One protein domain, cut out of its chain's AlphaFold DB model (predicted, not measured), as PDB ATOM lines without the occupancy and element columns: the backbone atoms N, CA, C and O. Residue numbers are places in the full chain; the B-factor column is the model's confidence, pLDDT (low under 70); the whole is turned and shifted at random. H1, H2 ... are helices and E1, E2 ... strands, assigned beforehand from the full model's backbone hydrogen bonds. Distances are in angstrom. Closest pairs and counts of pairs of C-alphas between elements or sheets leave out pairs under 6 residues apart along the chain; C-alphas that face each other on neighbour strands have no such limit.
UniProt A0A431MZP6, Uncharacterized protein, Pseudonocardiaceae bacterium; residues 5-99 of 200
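AT A GLANCE: This is residues 5 to 99 of the 200 residues of an uncharacterized protein of Pseudonocardiaceae bacterium (UniProt A0A431MZP6). A small, strongly twisted sheet of four strands is crossed on one face by the first part of the long helix H1, whose other end reaches past the sheet and makes a corner with the shorter H2. H3 packs on the edge strand E2, and the very short H4 is on the face opposite H1. The printed part has 95 residues with four named helices and four named strands, in the order H1 H2 E1 E2 H3 E3 H4 E4. The sheet runs E2 E1 E4 E3 and is mixed, and the class is mixed, helices and strands. The whole is compact, with a radius of gyration of the C-alphas of 13.1 A and spans of 37 by 29 by 23 A.

IN THESE COORDINATES: The inner strands are E1, residues 36 to 43, 22.8 A long, and E4, residues 89 to 95, 19.1 A, which ends at C-alpha 95 (48.938, 50.571, 9.096). The edge strands are E2, residues 48 to 51, 10.0 A, and E3, residues 74 to 76, 6.5 A. H1, residues 5 to 22, begins at C-alpha 5 (48.253, 43.814, 23.380) and is 24.9 A long. H2 is residues 26 to 33, 10.8 A; H3 is residues 57 to 65, 12.1 A; H4 is residues 80 to 83, 5.1 A.

HOW THE PARTS SIT: E1 and E4 are parallel at 25 degrees, with N 40 and O 92 at 3.0 A. E1 and E2 form an antiparallel hairpin, with N 50 and O 41 at 2.8 A. E4 and E3 are antiparallel at 169 degrees, with N 76 and O 91 at 2.8 A. H1 is on the sheet over E1 and E4 at a height of 9.7 A, and only just runs across the strands, at 61 degrees to E1 on the local plane. H1 touches H2 with residues 14 to 19 alone; their closest C-alphas, of Ala 15 and Leu 26, are 5.5 A apart, and their lines are about perpendicular, at 82 degrees. H2 is on the sheet too, its Leu 30 and Glu 36 of E1 having C-alphas 6.4 A apart. H3 only grazes the sheet, with residues 57 to 64. E2, H3 and E3 form a split strand-helix-strand unit, two strands running the same way with E1 and E4 between them, and its crossover is left-handed. H4, on the opposite face to H1, is close to but not clearly touching H3, the closest C-alphas, of Ile 63 and Leu 83, being 5.2 A apart. H1 and H3 are apart. In H1, H2 and H3 every O i to N i+4 pair is within hydrogen-bond range; H4 is too short for such a pair.

THE WHOLE: The two C-alphas farthest apart, of Gly 23 and Glu 46, are 37.3 A apart. The printed part has no cut and no long link. Mean pLDDT of the printed part is 89.1; residues 70 to 73 are under 70.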
ATOM      1  N   ASP A   5      49.422  43.068  22.904       84.75
ATOM      2  CA  ASP A   5      48.253  43.814  23.380       84.75
ATOM      3  C   ASP A   5      47.432  44.414  22.234       84.75
ATOM      4  O   ASP A   5      46.201  44.431  22.293       84.75
ATOM      5  N   LEU A   6      48.097  44.902  21.182       85.88
ATOM      6  CA  LEU A   6      47.435  45.418  19.984       85.88
ATOM      7  C   LEU A   6      46.745  44.280  19.230       85.88
ATOM      8  O   LEU A   6      45.567  44.402  18.899       85.88
ATOM      9  N   CYS A   7      47.443  43.160  19.020       88.38
ATOM     10  CA  CYS A   7      46.885  41.979  18.364       88.38
ATOM     11  C   CYS A   7      45.604  41.498  19.068       88.38
ATOM     12  O   CYS A   7      44.563  41.331  18.429       88.38
ATOM     13  N   ALA A   8      45.644  41.342  20.396       89.00
ATOM     14  CA  ALA A   8      44.492  40.903  21.179       89.00
ATOM     15  C   ALA A   8      43.318  41.896  21.103       89.00
ATOM     16  O   ALA A   8      42.166  41.488  20.922       89.00
ATOM     17  N   LYS A   9      43.599  43.204  21.198       88.88
ATOM     18  CA  LYS A   9      42.581  44.260  21.067       88.88
ATOM     19  C   LYS A   9      41.930  44.253  19.686       88.88
ATOM     20  O   LYS A   9      40.705  44.302  19.608       88.88
ATOM     21  N   LEU A  10      42.720  44.140  18.617       89.31
ATOM     22  CA  LEU A  10      42.213  44.112  17.245       89.31
ATOM     23  C   LEU A  10      41.369  42.870  16.973       89.31
ATOM     24  O   LEU A  10      40.247  43.015  16.498       89.31
ATOM     25  N   ARG A  11      41.836  41.669  17.351       91.81
ATOM     26  CA  ARG A  11      41.035  40.433  17.220       91.81
ATOM     27  C   ARG A  11      39.682  40.579  17.915       91.81
ATOM     28  O   ARG A  11      38.641  40.301  17.324       91.81
ATOM     29  N   LYS A  12      39.690  41.087  19.153       92.38
ATOM     30  CA  LYS A  12      38.465  41.324  19.924       92.38
ATOM     31  C   LYS A  12      37.551  42.348  19.251       92.38
ATOM     32  O   LYS A  12      36.338  42.149  19.242       92.38
ATOM     33  N   ALA A  13      38.105  43.425  18.699       91.75
ATOM     34  CA  ALA A  13      37.333  44.455  18.016       91.75
ATOM     35  C   ALA A  13      36.711  43.931  16.710       91.75
ATOM     36  O   ALA A  13      35.509  44.106  16.514       91.75
ATOM     37  N   LEU A  14      37.475  43.218  15.875       94.50
ATOM     38  CA  LEU A  14      36.978  42.588  14.645       94.50
ATOM     39  C   LEU A  14      35.814  41.633  14.943       94.50
ATOM     40  O   LEU A  14      34.725  41.799  14.394       94.50
ATOM     41  N   ALA A  15      35.994  40.705  15.886       95.88
ATOM     42  CA  ALA A  15      34.943  39.767  16.280       95.88
ATOM     43  C   ALA A  15      33.709  40.485  16.862       95.88
ATOM     44  O   ALA A  15      32.565  40.172  16.518       95.88
ATOM     45  N   ARG A  16      33.922  41.494  17.719       95.00
ATOM     46  CA  ARG A  16      32.843  42.298  18.310       95.00
ATOM     47  C   ARG A  16      32.025  43.009  17.240       95.00
ATOM     48  O   ARG A  16      30.797  42.959  17.305       95.00
ATOM     49  N   TYR A  17      32.671  43.697  16.303       94.88
ATOM     50  CA  TYR A  17      31.971  44.491  15.296       94.88
ATOM     51  C   TYR A  17      31.383  43.627  14.182       94.88
ATOM     52  O   TYR A  17      30.285  43.948  13.735       94.88
ATOM     53  N   MET A  18      31.982  42.476  13.855       97.19
ATOM     54  CA  MET A  18      31.325  41.455  13.028       97.19
ATOM     55  C   MET A  18      29.977  41.042  13.641       97.19
ATOM     56  O   MET A  18      28.928  41.092  12.995       97.19
ATOM     57  N   ARG A  19      29.961  40.762  14.948       96.56
ATOM     58  CA  ARG A  19      28.732  40.376  15.655       96.56
ATOM     59  C   ARG A  19      27.730  41.509  15.777       96.56
ATOM     60  O   ARG A  19      26.552  41.338  15.487       96.56
ATOM     61  N   VAL A  20      28.172  42.665  16.249       94.62
ATOM     62  CA  VAL A  20      27.271  43.766  16.593       94.62
ATOM     63  C   VAL A  20      26.752  44.480  15.355       94.62
ATOM     64  O   VAL A  20      25.564  44.797  15.308       94.62
ATOM     65  N   ALA A  21      27.636  44.784  14.402       94.88
ATOM     66  CA  ALA A  21      27.293  45.580  13.235       94.88
ATOM     67  C   ALA A  21      26.709  44.704  12.128       94.88
ATOM     68  O   ALA A  21      25.727  45.112  11.519       94.88
ATOM     69  N   PHE A  22      27.231  43.487  11.929       95.56
ATOM     70  CA  PHE A  22      26.821  42.593  10.838       95.56
ATOM     71  C   PHE A  22      25.904  41.448  11.288       95.56
ATOM     72  O   PHE A  22      25.152  40.914  10.478       95.56
ATOM     73  N   GLY A  23      25.840  41.141  12.587       95.00
ATOM     74  CA  GLY A  23      25.024  40.033  13.100       95.00
ATOM     75  C   GLY A  23      25.650  38.663  12.843       95.00
ATOM     76  O   GLY A  23      24.928  37.671  12.820       95.00
ATOM     77  N   LYS A  24      26.967  38.609  12.618       96.25
ATOM     78  CA  LYS A  24      27.693  37.403  12.198       96.25
ATOM     79  C   LYS A  24      28.790  37.033  13.191       96.25
ATOM     80  O   LYS A  24      29.257  37.875  13.954       96.25
ATOM     81  N   ASP A  25      29.207  35.776  13.185       97.06
ATOM     82  CA  ASP A  25      30.324  35.312  14.004       97.06
ATOM     83  C   ASP A  25      31.564  35.109  13.125       97.06
ATOM     84  O   ASP A  25      31.566  34.253  12.242       97.06
ATOM     85  N   LEU A  26      32.589  35.943  13.336       97.12
ATOM     86  CA  LEU A  26      33.808  35.923  12.527       97.12
ATOM     87  C   LEU A  26      34.533  34.578  12.639       97.12
ATOM     88  O   LEU A  26      34.954  34.038  11.622       97.12
ATOM     89  N   ASP A  27      34.626  34.018  13.846       96.75
ATOM     90  CA  ASP A  27      35.331  32.756  14.071       96.75
ATOM     91  C   ASP A  27      34.578  31.598  13.403       96.75
ATOM     92  O   ASP A  27      35.197  30.740  12.774       96.75
ATOM     93  N   ALA A  28      33.241  31.615  13.447       97.56
ATOM     94  CA  ALA A  28      32.426  30.620  12.748       97.56
ATOM     95  C   ALA A  28      32.567  30.711  11.218       97.56
ATOM     96  O   ALA A  28      32.642  29.677  10.555       97.56
ATOM     97  N   ILE A  29      32.635  31.924  10.650       97.50
ATOM     98  CA  ILE A  29      32.863  32.129   9.207       97.50
ATOM     99  C   ILE A  29      34.235  31.581   8.798       97.50
ATOM    100  O   ILE A  29      34.338  30.836   7.822       97.50
ATOM    101  N   LEU A  30      35.280  31.933   9.550       96.88
ATOM    102  CA  LEU A  30      36.646  31.463   9.305       96.88
ATOM    103  C   LEU A  30      36.724  29.935   9.391       96.88
ATOM    104  O   LEU A  30      37.241  29.288   8.479       96.88
ATOM    105  N   GLN A  31      36.127  29.349  10.433       96.88
ATOM    106  CA  GLN A  31      36.079  27.903  10.627       96.88
ATOM    107  C   GLN A  31      35.329  27.191   9.495       96.88
ATOM    108  O   GLN A  31      35.819  26.184   8.992       96.88
ATOM    109  N   ALA A  32      34.172  27.708   9.068       96.88
ATOM    110  CA  ALA A  32      33.387  27.121   7.979       96.88
ATOM    111  C   ALA A  32      34.147  27.122   6.644       96.88
ATOM    112  O   ALA A  32      33.988  26.205   5.839       96.88
ATOM    113  N   ARG A  33      34.999  28.128   6.427       95.62
ATOM    114  CA  ARG A  33      35.873  28.217   5.252       95.62
ATOM    115  C   ARG A  33      37.153  27.391   5.400       95.62
ATOM    116  O   ARG A  33      37.810  27.129   4.401       95.62
ATOM    117  N   GLY A  34      37.504  26.964   6.614       96.56
ATOM    118  CA  GLY A  34      38.782  26.312   6.909       96.56
ATOM    119  C   GLY A  34      39.969  27.278   6.849       96.56
ATOM    120  O   GLY A  34      41.068  26.866   6.486       96.56
ATOM    121  N   HIS A  35      39.736  28.560   7.145       96.50
ATOM    122  CA  HIS A  35      40.738  29.625   7.077       96.50
ATOM    123  C   HIS A  35      41.218  30.029   8.475       96.50
ATOM    124  O   HIS A  35      40.438  30.091   9.427       96.50
ATOM    125  N   GLU A  36      42.501  30.366   8.588       94.31
ATOM    126  CA  GLU A  36      43.044  31.079   9.747       94.31
ATOM    127  C   GLU A  36      42.931  32.602   9.534       94.31
ATOM    128  O   GLU A  36      42.988  33.080   8.404       94.31
ATOM    129  N   LEU A  37      42.802  33.380  10.617       94.44
ATOM    130  CA  LEU A  37      42.930  34.843  10.568       94.44
ATOM    131  C   LEU A  37      44.296  35.277  11.098       94.44
ATOM    132  O   LEU A  37      44.621  35.065  12.278       94.44
ATOM    133  N   VAL A  38      45.049  35.963  10.243       92.44
ATOM    134  CA  VAL A  38      46.285  36.661  10.612       92.44
ATOM    135  C   VAL A  38      46.041  38.164  10.660       92.44
ATOM    136  O   VAL A  38      45.274  38.714   9.871       92.44
ATOM    137  N   LEU A  39      46.687  38.839  11.609       92.31
ATOM    138  CA  LEU A  39      46.724  40.297  11.637       92.31
ATOM    139  C   LEU A  39      48.155  40.725  11.347       92.31
ATOM    140  O   LEU A  39      49.079  40.254  12.013       92.31
ATOM    141  N   ILE A  40      48.320  41.605  10.368       90.88
ATOM    142  CA  ILE A  40      49.628  42.051   9.891       90.88
ATOM    143  C   ILE A  40      49.678  43.571  10.003       90.88
ATOM    144  O   ILE A  40      48.739  44.272   9.627       90.88
ATOM    145  N   GLY A  41      50.768  44.093  10.553       90.38
ATOM    146  CA  GLY A  41      51.025  45.522  10.558       90.38
ATOM    147  C   GLY A  41      51.662  45.985   9.250       90.38
ATOM    148  O   GLY A  41      52.442  45.247   8.652       90.38
ATOM    149  N   LEU A  42      51.380  47.213   8.829       89.69
ATOM    150  CA  LEU A  42      52.025  47.854   7.682       89.69
ATOM    151  C   LEU A  42      52.777  49.100   8.131       89.69
ATOM    152  O   LEU A  42      52.224  49.948   8.824       89.69
ATOM    153  N   ASP A  43      54.017  49.242   7.694       88.88
ATOM    154  CA  ASP A  43      54.783  50.478   7.802       88.88
ATOM    155  C   ASP A  43      54.939  51.053   6.393       88.88
ATOM    156  O   ASP A  43      55.918  50.774   5.704       88.88
ATOM    157  N   SER A  44      53.937  51.807   5.927       86.12
ATOM    158  CA  SER A  44      53.933  52.367   4.562       86.12
ATOM    159  C   SER A  44      55.062  53.373   4.321       86.12
ATOM    160  O   SER A  44      55.476  53.567   3.181       86.12
ATOM    161  N   LYS A  45      55.597  53.992   5.383       86.75
ATOM    162  CA  LYS A  45      56.727  54.929   5.284       86.75
ATOM    163  C   LYS A  45      58.012  54.184   4.941       86.75
ATOM    164  O   LYS A  45      58.696  54.555   3.992       86.75
ATOM    165  N   GLU A  46      58.281  53.097   5.661       89.38
ATOM    166  CA  GLU A  46      59.463  52.249   5.450       89.38
ATOM    167  C   GLU A  46      59.224  51.101   4.456       89.38
ATOM    168  O   GLU A  46      60.120  50.298   4.207       89.38
ATOM    169  N   LYS A  47      58.018  51.017   3.883       88.62
ATOM    170  CA  LYS A  47      57.583  49.991   2.928       88.62
ATOM    171  C   LYS A  47      57.873  48.565   3.399       88.62
ATOM    172  O   LYS A  47      58.543  47.795   2.710       88.62
ATOM    173  N   ARG A  48      57.371  48.205   4.583       88.88
ATOM    174  CA  ARG A  48      57.561  46.863   5.159       88.88
ATOM    175  C   ARG A  48      56.358  46.370   5.953       88.88
ATOM    176  O   ARG A  48      55.560  47.156   6.466       88.88
ATOM    177  N   TYR A  49      56.282  45.053   6.105       90.50
ATOM    178  CA  TYR A  49      55.351  44.401   7.020       90.50
ATOM    179  C   TYR A  49      55.885  44.443   8.456       90.50
ATOM    180  O   TYR A  49      57.092  44.452   8.699       90.50
ATOM    181  N   LEU A  50      54.976  44.455   9.427       90.56
ATOM    182  CA  LEU A  50      55.276  44.386  10.851       90.56
ATOM    183  C   LEU A  50      54.538  43.195  11.458       90.56
ATOM    184  O   LEU A  50      53.312  43.103  11.384       90.56
ATOM    185  N   ASP A  51      55.278  42.307  12.113       89.69
ATOM    186  CA  ASP A  51      54.672  41.236  12.893       89.69
ATOM    187  C   ASP A  51      54.057  41.813  14.174       89.69
ATOM    188  O   ASP A  51      54.765  42.167  15.119       89.69
ATOM    189  N   ILE A  52      52.729  41.925  14.200       88.38
ATOM    190  CA  ILE A  52      51.984  42.433  15.358       88.38
ATOM    191  C   ILE A  52      51.523  41.324  16.305       88.38
ATOM    192  O   ILE A  52      51.281  41.607  17.479       88.38
ATOM    193  N   CYS A  53      51.428  40.081  15.832       88.56
ATOM    194  CA  CYS A  53      50.811  38.971  16.565       88.56
ATOM    195  C   CYS A  53      51.787  37.862  16.979       88.56
ATOM    196  O   CYS A  53      51.351  36.927  17.646       88.56
ATOM    197  N   GLY A  54      53.070  37.948  16.623       85.00
ATOM    198  CA  GLY A  54      54.022  36.862  16.852       85.00
ATOM    199  C   GLY A  54      53.790  35.709  15.876       85.00
ATOM    200  O   GLY A  54      53.606  34.570  16.306       85.00
ATOM    201  N   MET A  55      53.713  36.013  14.577       88.38
ATOM    202  CA  MET A  55      53.558  35.004  13.525       88.38
ATOM    203  C   MET A  55      54.726  34.009  13.525       88.38
ATOM    204  O   MET A  55      55.815  34.295  14.025       88.38
ATOM    205  N   ASN A  56      54.508  32.827  12.939       88.50
ATOM    206  CA  ASN A  56      55.608  31.902  12.693       88.50
ATOM    207  C   ASN A  56      56.708  32.635  11.886       88.50
ATOM    208  O   ASN A  56      56.389  33.231  10.853       88.50
ATOM    209  N   PRO A  57      57.981  32.614  12.328       88.31
ATOM    210  CA  PRO A  57      59.047  33.361  11.662       88.31
ATOM    211  C   PRO A  57      59.265  32.987  10.194       88.31
ATOM    212  O   PRO A  57      59.666  33.843   9.412       88.31
ATOM    213  N   ASP A  58      59.023  31.733   9.816       90.25
ATOM    214  CA  ASP A  58      59.186  31.283   8.435       90.25
ATOM    215  C   ASP A  58      58.029  31.780   7.559       90.25
ATOM    216  O   ASP A  58      58.278  32.304   6.475       90.25
ATOM    217  N   ASP A  59      56.790  31.743   8.063       89.56
ATOM    218  CA  ASP A  59      55.632  32.344   7.382       89.56
ATOM    219  C   ASP A  59      55.808  33.862   7.206       89.56
ATOM    220  O   ASP A  59      55.518  34.413   6.142       89.56
ATOM    221  N   PHE A  60      56.324  34.553   8.227       90.19
ATOM    222  CA  PHE A  60      56.553  35.997   8.149       90.19
ATOM    223  C   PHE A  60      57.665  36.358   7.155       90.19
ATOM    224  O   PHE A  60      57.496  37.286   6.365       90.19
ATOM    225  N   LYS A  61      58.757  35.584   7.106       89.75
ATOM    226  CA  LYS A  61      59.799  35.754   6.077       89.75
ATOM    227  C   LYS A  61      59.256  35.557   4.665       89.75
ATOM    228  O   LYS A  61      59.689  36.262   3.758       89.75
ATOM    229  N   ILE A  62      58.332  34.611   4.467       89.75
ATOM    230  CA  ILE A  62      57.685  34.411   3.164       89.75
ATOM    231  C   ILE A  62      56.924  35.679   2.762       89.75
ATOM    232  O   ILE A  62      57.134  36.180   1.656       89.75
ATOM    233  N   ILE A  63      56.126  36.243   3.673       88.12
ATOM    234  CA  ILE A  63      55.415  37.512   3.450       88.12
ATOM    235  C   ILE A  63      56.397  38.630   3.075       88.12
ATOM    236  O   ILE A  63      56.203  39.302   2.064       88.12
ATOM    237  N   GLU A  64      57.482  38.802   3.837       87.75
ATOM    238  CA  GLU A  64      58.505  39.818   3.546       87.75
ATOM    239  C   GLU A  64      59.172  39.605   2.177       87.75
ATOM    240  O   GLU A  64      59.450  40.572   1.465       87.75
ATOM    241  N   SER A  65      59.393  38.350   1.776       86.25
ATOM    242  CA  SER A  65      60.043  38.009   0.505       86.25
ATOM    243  C   SER A  65      59.180  38.265  -0.735       86.25
ATOM    244  O   SER A  65      59.731  38.479  -1.815       86.25
ATOM    245  N   ASN A  66      57.851  38.301  -0.587       80.75
ATOM    246  CA  ASN A  66      56.920  38.588  -1.686       80.75
ATOM    247  C   ASN A  66      56.836  40.083  -2.044       80.75
ATOM    248  O   ASN A  66      56.188  40.449  -3.024       80.75
ATOM    249  N   GLY A  67      57.552  40.939  -1.308       76.50
ATOM    250  CA  GLY A  67      57.610  42.378  -1.539       76.50
ATOM    251  C   GLY A  67      56.473  43.134  -0.851       76.50
ATOM    252  O   GLY A  67      55.397  42.602  -0.608       76.50
ATOM    253  N   PHE A  68      56.732  44.396  -0.505       83.00
ATOM    254  CA  PHE A  68      55.745  45.242   0.162       83.00
ATOM    255  C   PHE A  68      54.712  45.781  -0.824       83.00
ATOM    256  O   PHE A  68      55.061  46.475  -1.785       83.00
ATOM    257  N   ILE A  69      53.443  45.515  -0.536       73.88
ATOM    258  CA  ILE A  69      52.307  45.947  -1.346       73.88
ATOM    259  C   ILE A  69      51.475  46.934  -0.519       73.88
ATOM    260  O   ILE A  69      50.683  46.548   0.337       73.88
ATOM    261  N   ASP A  70      51.693  48.233  -0.747       66.31
ATOM    262  CA  ASP A  70      51.056  49.320   0.026       66.31
ATOM    263  C   ASP A  70      49.549  49.448  -0.259       66.31
ATOM    264  O   ASP A  70      48.771  49.953   0.545       66.31
ATOM    265  N   ASN A  71      49.120  48.945  -1.414       56.97
ATOM    266  CA  ASN A  71      47.728  48.898  -1.851       56.97
ATOM    267  C   ASN A  71      46.958  47.678  -1.317       56.97
ATOM    268  O   ASN A  71      45.810  47.488  -1.703       56.97
ATOM    269  N   ASP A  72      47.565  46.882  -0.430       53.78
ATOM    270  CA  ASP A  72      46.923  45.757   0.258       53.78
ATOM    271  C   ASP A  72      46.561  46.047   1.720       53.78
ATOM    272  O   ASP A  72      46.286  45.128   2.485       53.78
ATOM    273  N   GLY A  73      46.515  47.318   2.130       62.53
ATOM    274  CA  GLY A  73      45.878  47.697   3.394       62.53
ATOM    275  C   GLY A  73      44.397  47.299   3.415       62.53
ATOM    276  O   GLY A  73      43.708  47.449   2.410       62.53
ATOM    277  N   GLY A  74      43.913  46.793   4.553       82.81
ATOM    278  CA  GLY A  74      42.511  46.407   4.727       82.81
ATOM    279  C   GLY A  74      42.279  44.917   4.980       82.81
ATOM    280  O   GLY A  74      43.203  44.170   5.316       82.81
ATOM    281  N   PHE A  75      41.025  44.472   4.893       91.00
ATOM    282  CA  PHE A  75      40.690  43.048   5.026       91.00
ATOM    283  C   PHE A  75      40.835  42.327   3.681       91.00
ATOM    284  O   PHE A  75      40.265  42.736   2.668       91.00
ATOM    285  N   ARG A  76      41.570  41.215   3.678       90.06
ATOM    286  CA  ARG A  76      41.811  40.366   2.510       90.06
ATOM    287  C   ARG A  76      41.384  38.932   2.806       90.06
ATOM    288  O   ARG A  76      42.021  38.226   3.591       90.06
ATOM    289  N   ALA A  77      40.310  38.495   2.167       92.06
ATOM    290  CA  ALA A  77      39.912  37.101   2.143       92.06
ATOM    291  C   ALA A  77      40.852  36.305   1.223       92.06
ATOM    292  O   ALA A  77      41.246  36.769   0.155       92.06
ATOM    293  N   SER A  78      41.200  35.082   1.619       92.00
ATOM    294  CA  SER A  78      42.105  34.193   0.873       92.00
ATOM    295  C   SER A  78      43.475  34.828   0.579       92.00
ATOM    296  O   SER A  78      44.085  34.596  -0.468       92.00
ATOM    297  N   ALA A  79      43.968  35.623   1.531       91.12
ATOM    298  CA  ALA A  79      45.249  36.314   1.485       91.12
ATOM    299  C   ALA A  79      46.452  35.365   1.387       91.12
ATOM    300  O   ALA A  79      47.547  35.796   1.040       91.12
ATOM    301  N   ASN A  80      46.282  34.066   1.635       90.56
ATOM    302  CA  ASN A  80      47.378  33.109   1.532       90.56
ATOM    303  C   ASN A  80      48.035  33.056   0.147       90.56
ATOM    304  O   ASN A  80      49.247  32.906   0.069       90.56
ATOM    305  N   LYS A  81      47.272  33.228  -0.940       86.81
ATOM    306  CA  LYS A  81      47.841  33.264  -2.297       86.81
ATOM    307  C   LYS A  81      48.736  34.490  -2.528       86.81
ATOM    308  O   LYS A  81      49.900  34.279  -2.859       86.81
ATOM    309  N   PRO A  82      48.254  35.737  -2.354       85.75
ATOM    310  CA  PRO A  82      49.099  36.918  -2.545       85.75
ATOM    311  C   PRO A  82      50.237  37.015  -1.520       85.75
ATOM    312  O   PRO A  82      51.294  37.541  -1.842       85.75
ATOM    313  N   LEU A  83      50.059  36.465  -0.313       86.00
ATOM    314  CA  LEU A  83      51.084  36.465   0.736       86.00
ATOM    315  C   LEU A  83      52.044  35.263   0.679       86.00
ATOM    316  O   LEU A  83      52.982  35.206   1.472       86.00
ATOM    317  N   GLY A  84      51.827  34.303  -0.226       87.06
ATOM    318  CA  GLY A  84      52.640  33.086  -0.365       87.06
ATOM    319  C   GLY A  84      52.520  32.083   0.789       87.06
ATOM    320  O   GLY A  84      53.355  31.190   0.914       87.06
ATOM    321  N   LEU A  85      51.498  32.207   1.636       88.94
ATOM    322  CA  LEU A  85      51.293  31.329   2.786       88.94
ATOM    323  C   LEU A  85      50.747  29.962   2.353       88.94
ATOM    324  O   LEU A  85      49.886  29.846   1.478       88.94
ATOM    325  N   SER A  86      51.231  28.912   3.018       87.56
ATOM    326  CA  SER A  86      50.889  27.519   2.698       87.56
ATOM    327  C   SER A  86      49.475  27.114   3.130       87.56
ATOM    328  O   SER A  86      48.858  26.247   2.508       87.56
ATOM    329  N   LYS A  87      48.948  27.739   4.183       91.12
ATOM    330  CA  LYS A  87      47.611  27.472   4.718       91.12
ATOM    331  C   LYS A  87      46.577  28.436   4.141       91.12
ATOM    332  O   LYS A  87      46.932  29.583   3.888       91.12
ATOM    333  N   PRO A  88      45.306  28.031   3.985       95.19
ATOM    334  CA  PRO A  88      44.216  28.967   3.728       95.19
ATOM    335  C   PRO A  88      44.126  30.010   4.848       95.19
ATOM    336  O   PRO A  88      43.956  29.669   6.020       95.19
ATOM    337  N   THR A  89      44.254  31.282   4.481       93.69
ATOM    338  CA  THR A  89      44.410  32.379   5.440       93.69
ATOM    339  C   THR A  89      43.680  33.608   4.938       93.69
ATOM    340  O   THR A  89      43.846  33.996   3.783       93.69
ATOM    341  N   ASP A  90      42.922  34.245   5.822       94.38
ATOM    342  CA  ASP A  90      42.462  35.617   5.654       94.38
ATOM    343  C   ASP A  90      43.362  36.554   6.463       94.38
ATOM    344  O   ASP A  90      43.851  36.196   7.539       94.38
ATOM    345  N   ALA A  91      43.585  37.762   5.954       92.56
ATOM    346  CA  ALA A  91      44.443  38.747   6.592       92.56
ATOM    347  C   ALA A  91      43.677  40.039   6.863       92.56
ATOM    348  O   ALA A  91      42.966  40.544   5.999       92.56
ATOM    349  N   PHE A  92      43.872  40.606   8.049       92.94
ATOM    350  CA  PHE A  92      43.545  42.003   8.312       92.94
ATOM    351  C   PHE A  92      44.844  42.793   8.435       92.94
ATOM    352  O   PHE A  92      45.658  42.531   9.329       92.94
ATOM    353  N   LEU A  93      45.039  43.741   7.524       89.81
ATOM    354  CA  LEU A  93      46.243  44.552   7.440       89.81
ATOM    355  C   LEU A  93      45.976  45.943   8.016       89.81
ATOM    356  O   LEU A  93      45.088  46.658   7.552       89.81
ATOM    357  N   LEU A  94      46.753  46.334   9.029       88.56
ATOM    358  CA  LEU A  94      46.608  47.617   9.716       88.56
ATOM    359  C   LEU A  94      47.892  48.436   9.619       88.56
ATOM    360  O   LEU A  94      48.953  47.996  10.057       88.56
ATOM    361  N   ASN A  95      47.796  49.663   9.117       87.19
ATOM    362  CA  ASN A  95      48.938  50.571   9.096       87.19
ATOM    363  C   ASN A  95      49.346  51.013  10.519       87.19
ATOM    364  O   ASN A  95      48.495  51.269  11.373       87.19
ATOM    365  N   ALA A  96      50.655  51.104  10.765       85.38
ATOM    366  CA  ALA A  96      51.283  51.479  12.028       85.38
ATOM    367  C   ALA A  96      50.799  52.830  12.573       85.38
ATOM    368  O   ALA A  96      50.685  52.996  13.790       85.38
ATOM    369  N   ASP A  97      50.427  53.761  11.691       81.62
ATOM    370  CA  ASP A  97      49.838  55.052  12.061       81.62
ATOM    371  C   ASP A  97      48.507  54.883  12.836       81.62
ATOM    372  O   ASP A  97      48.092  55.789  13.564       81.62
ATOM    373  N   TYR A  98      47.865  53.709  12.763       79.69
ATOM    374  CA  TYR A  98      46.637  53.373  13.494       79.69
ATOM    375  C   TYR A  98      46.856  52.560  14.778       79.69
ATOM    376  O   TYR A  98      45.893  52.307  15.503       79.69
ATOM    377  N   PHE A  99      48.090  52.174  15.122       82.81
ATOM    378  CA  PHE A  99      48.353  51.314  16.291       82.81
ATOM    379  C   PHE A  99      47.991  51.968  17.627       82.81
ATOM    380  O   PHE A  99      47.708  51.280  18.607       82.81
TER     381      PHE A  99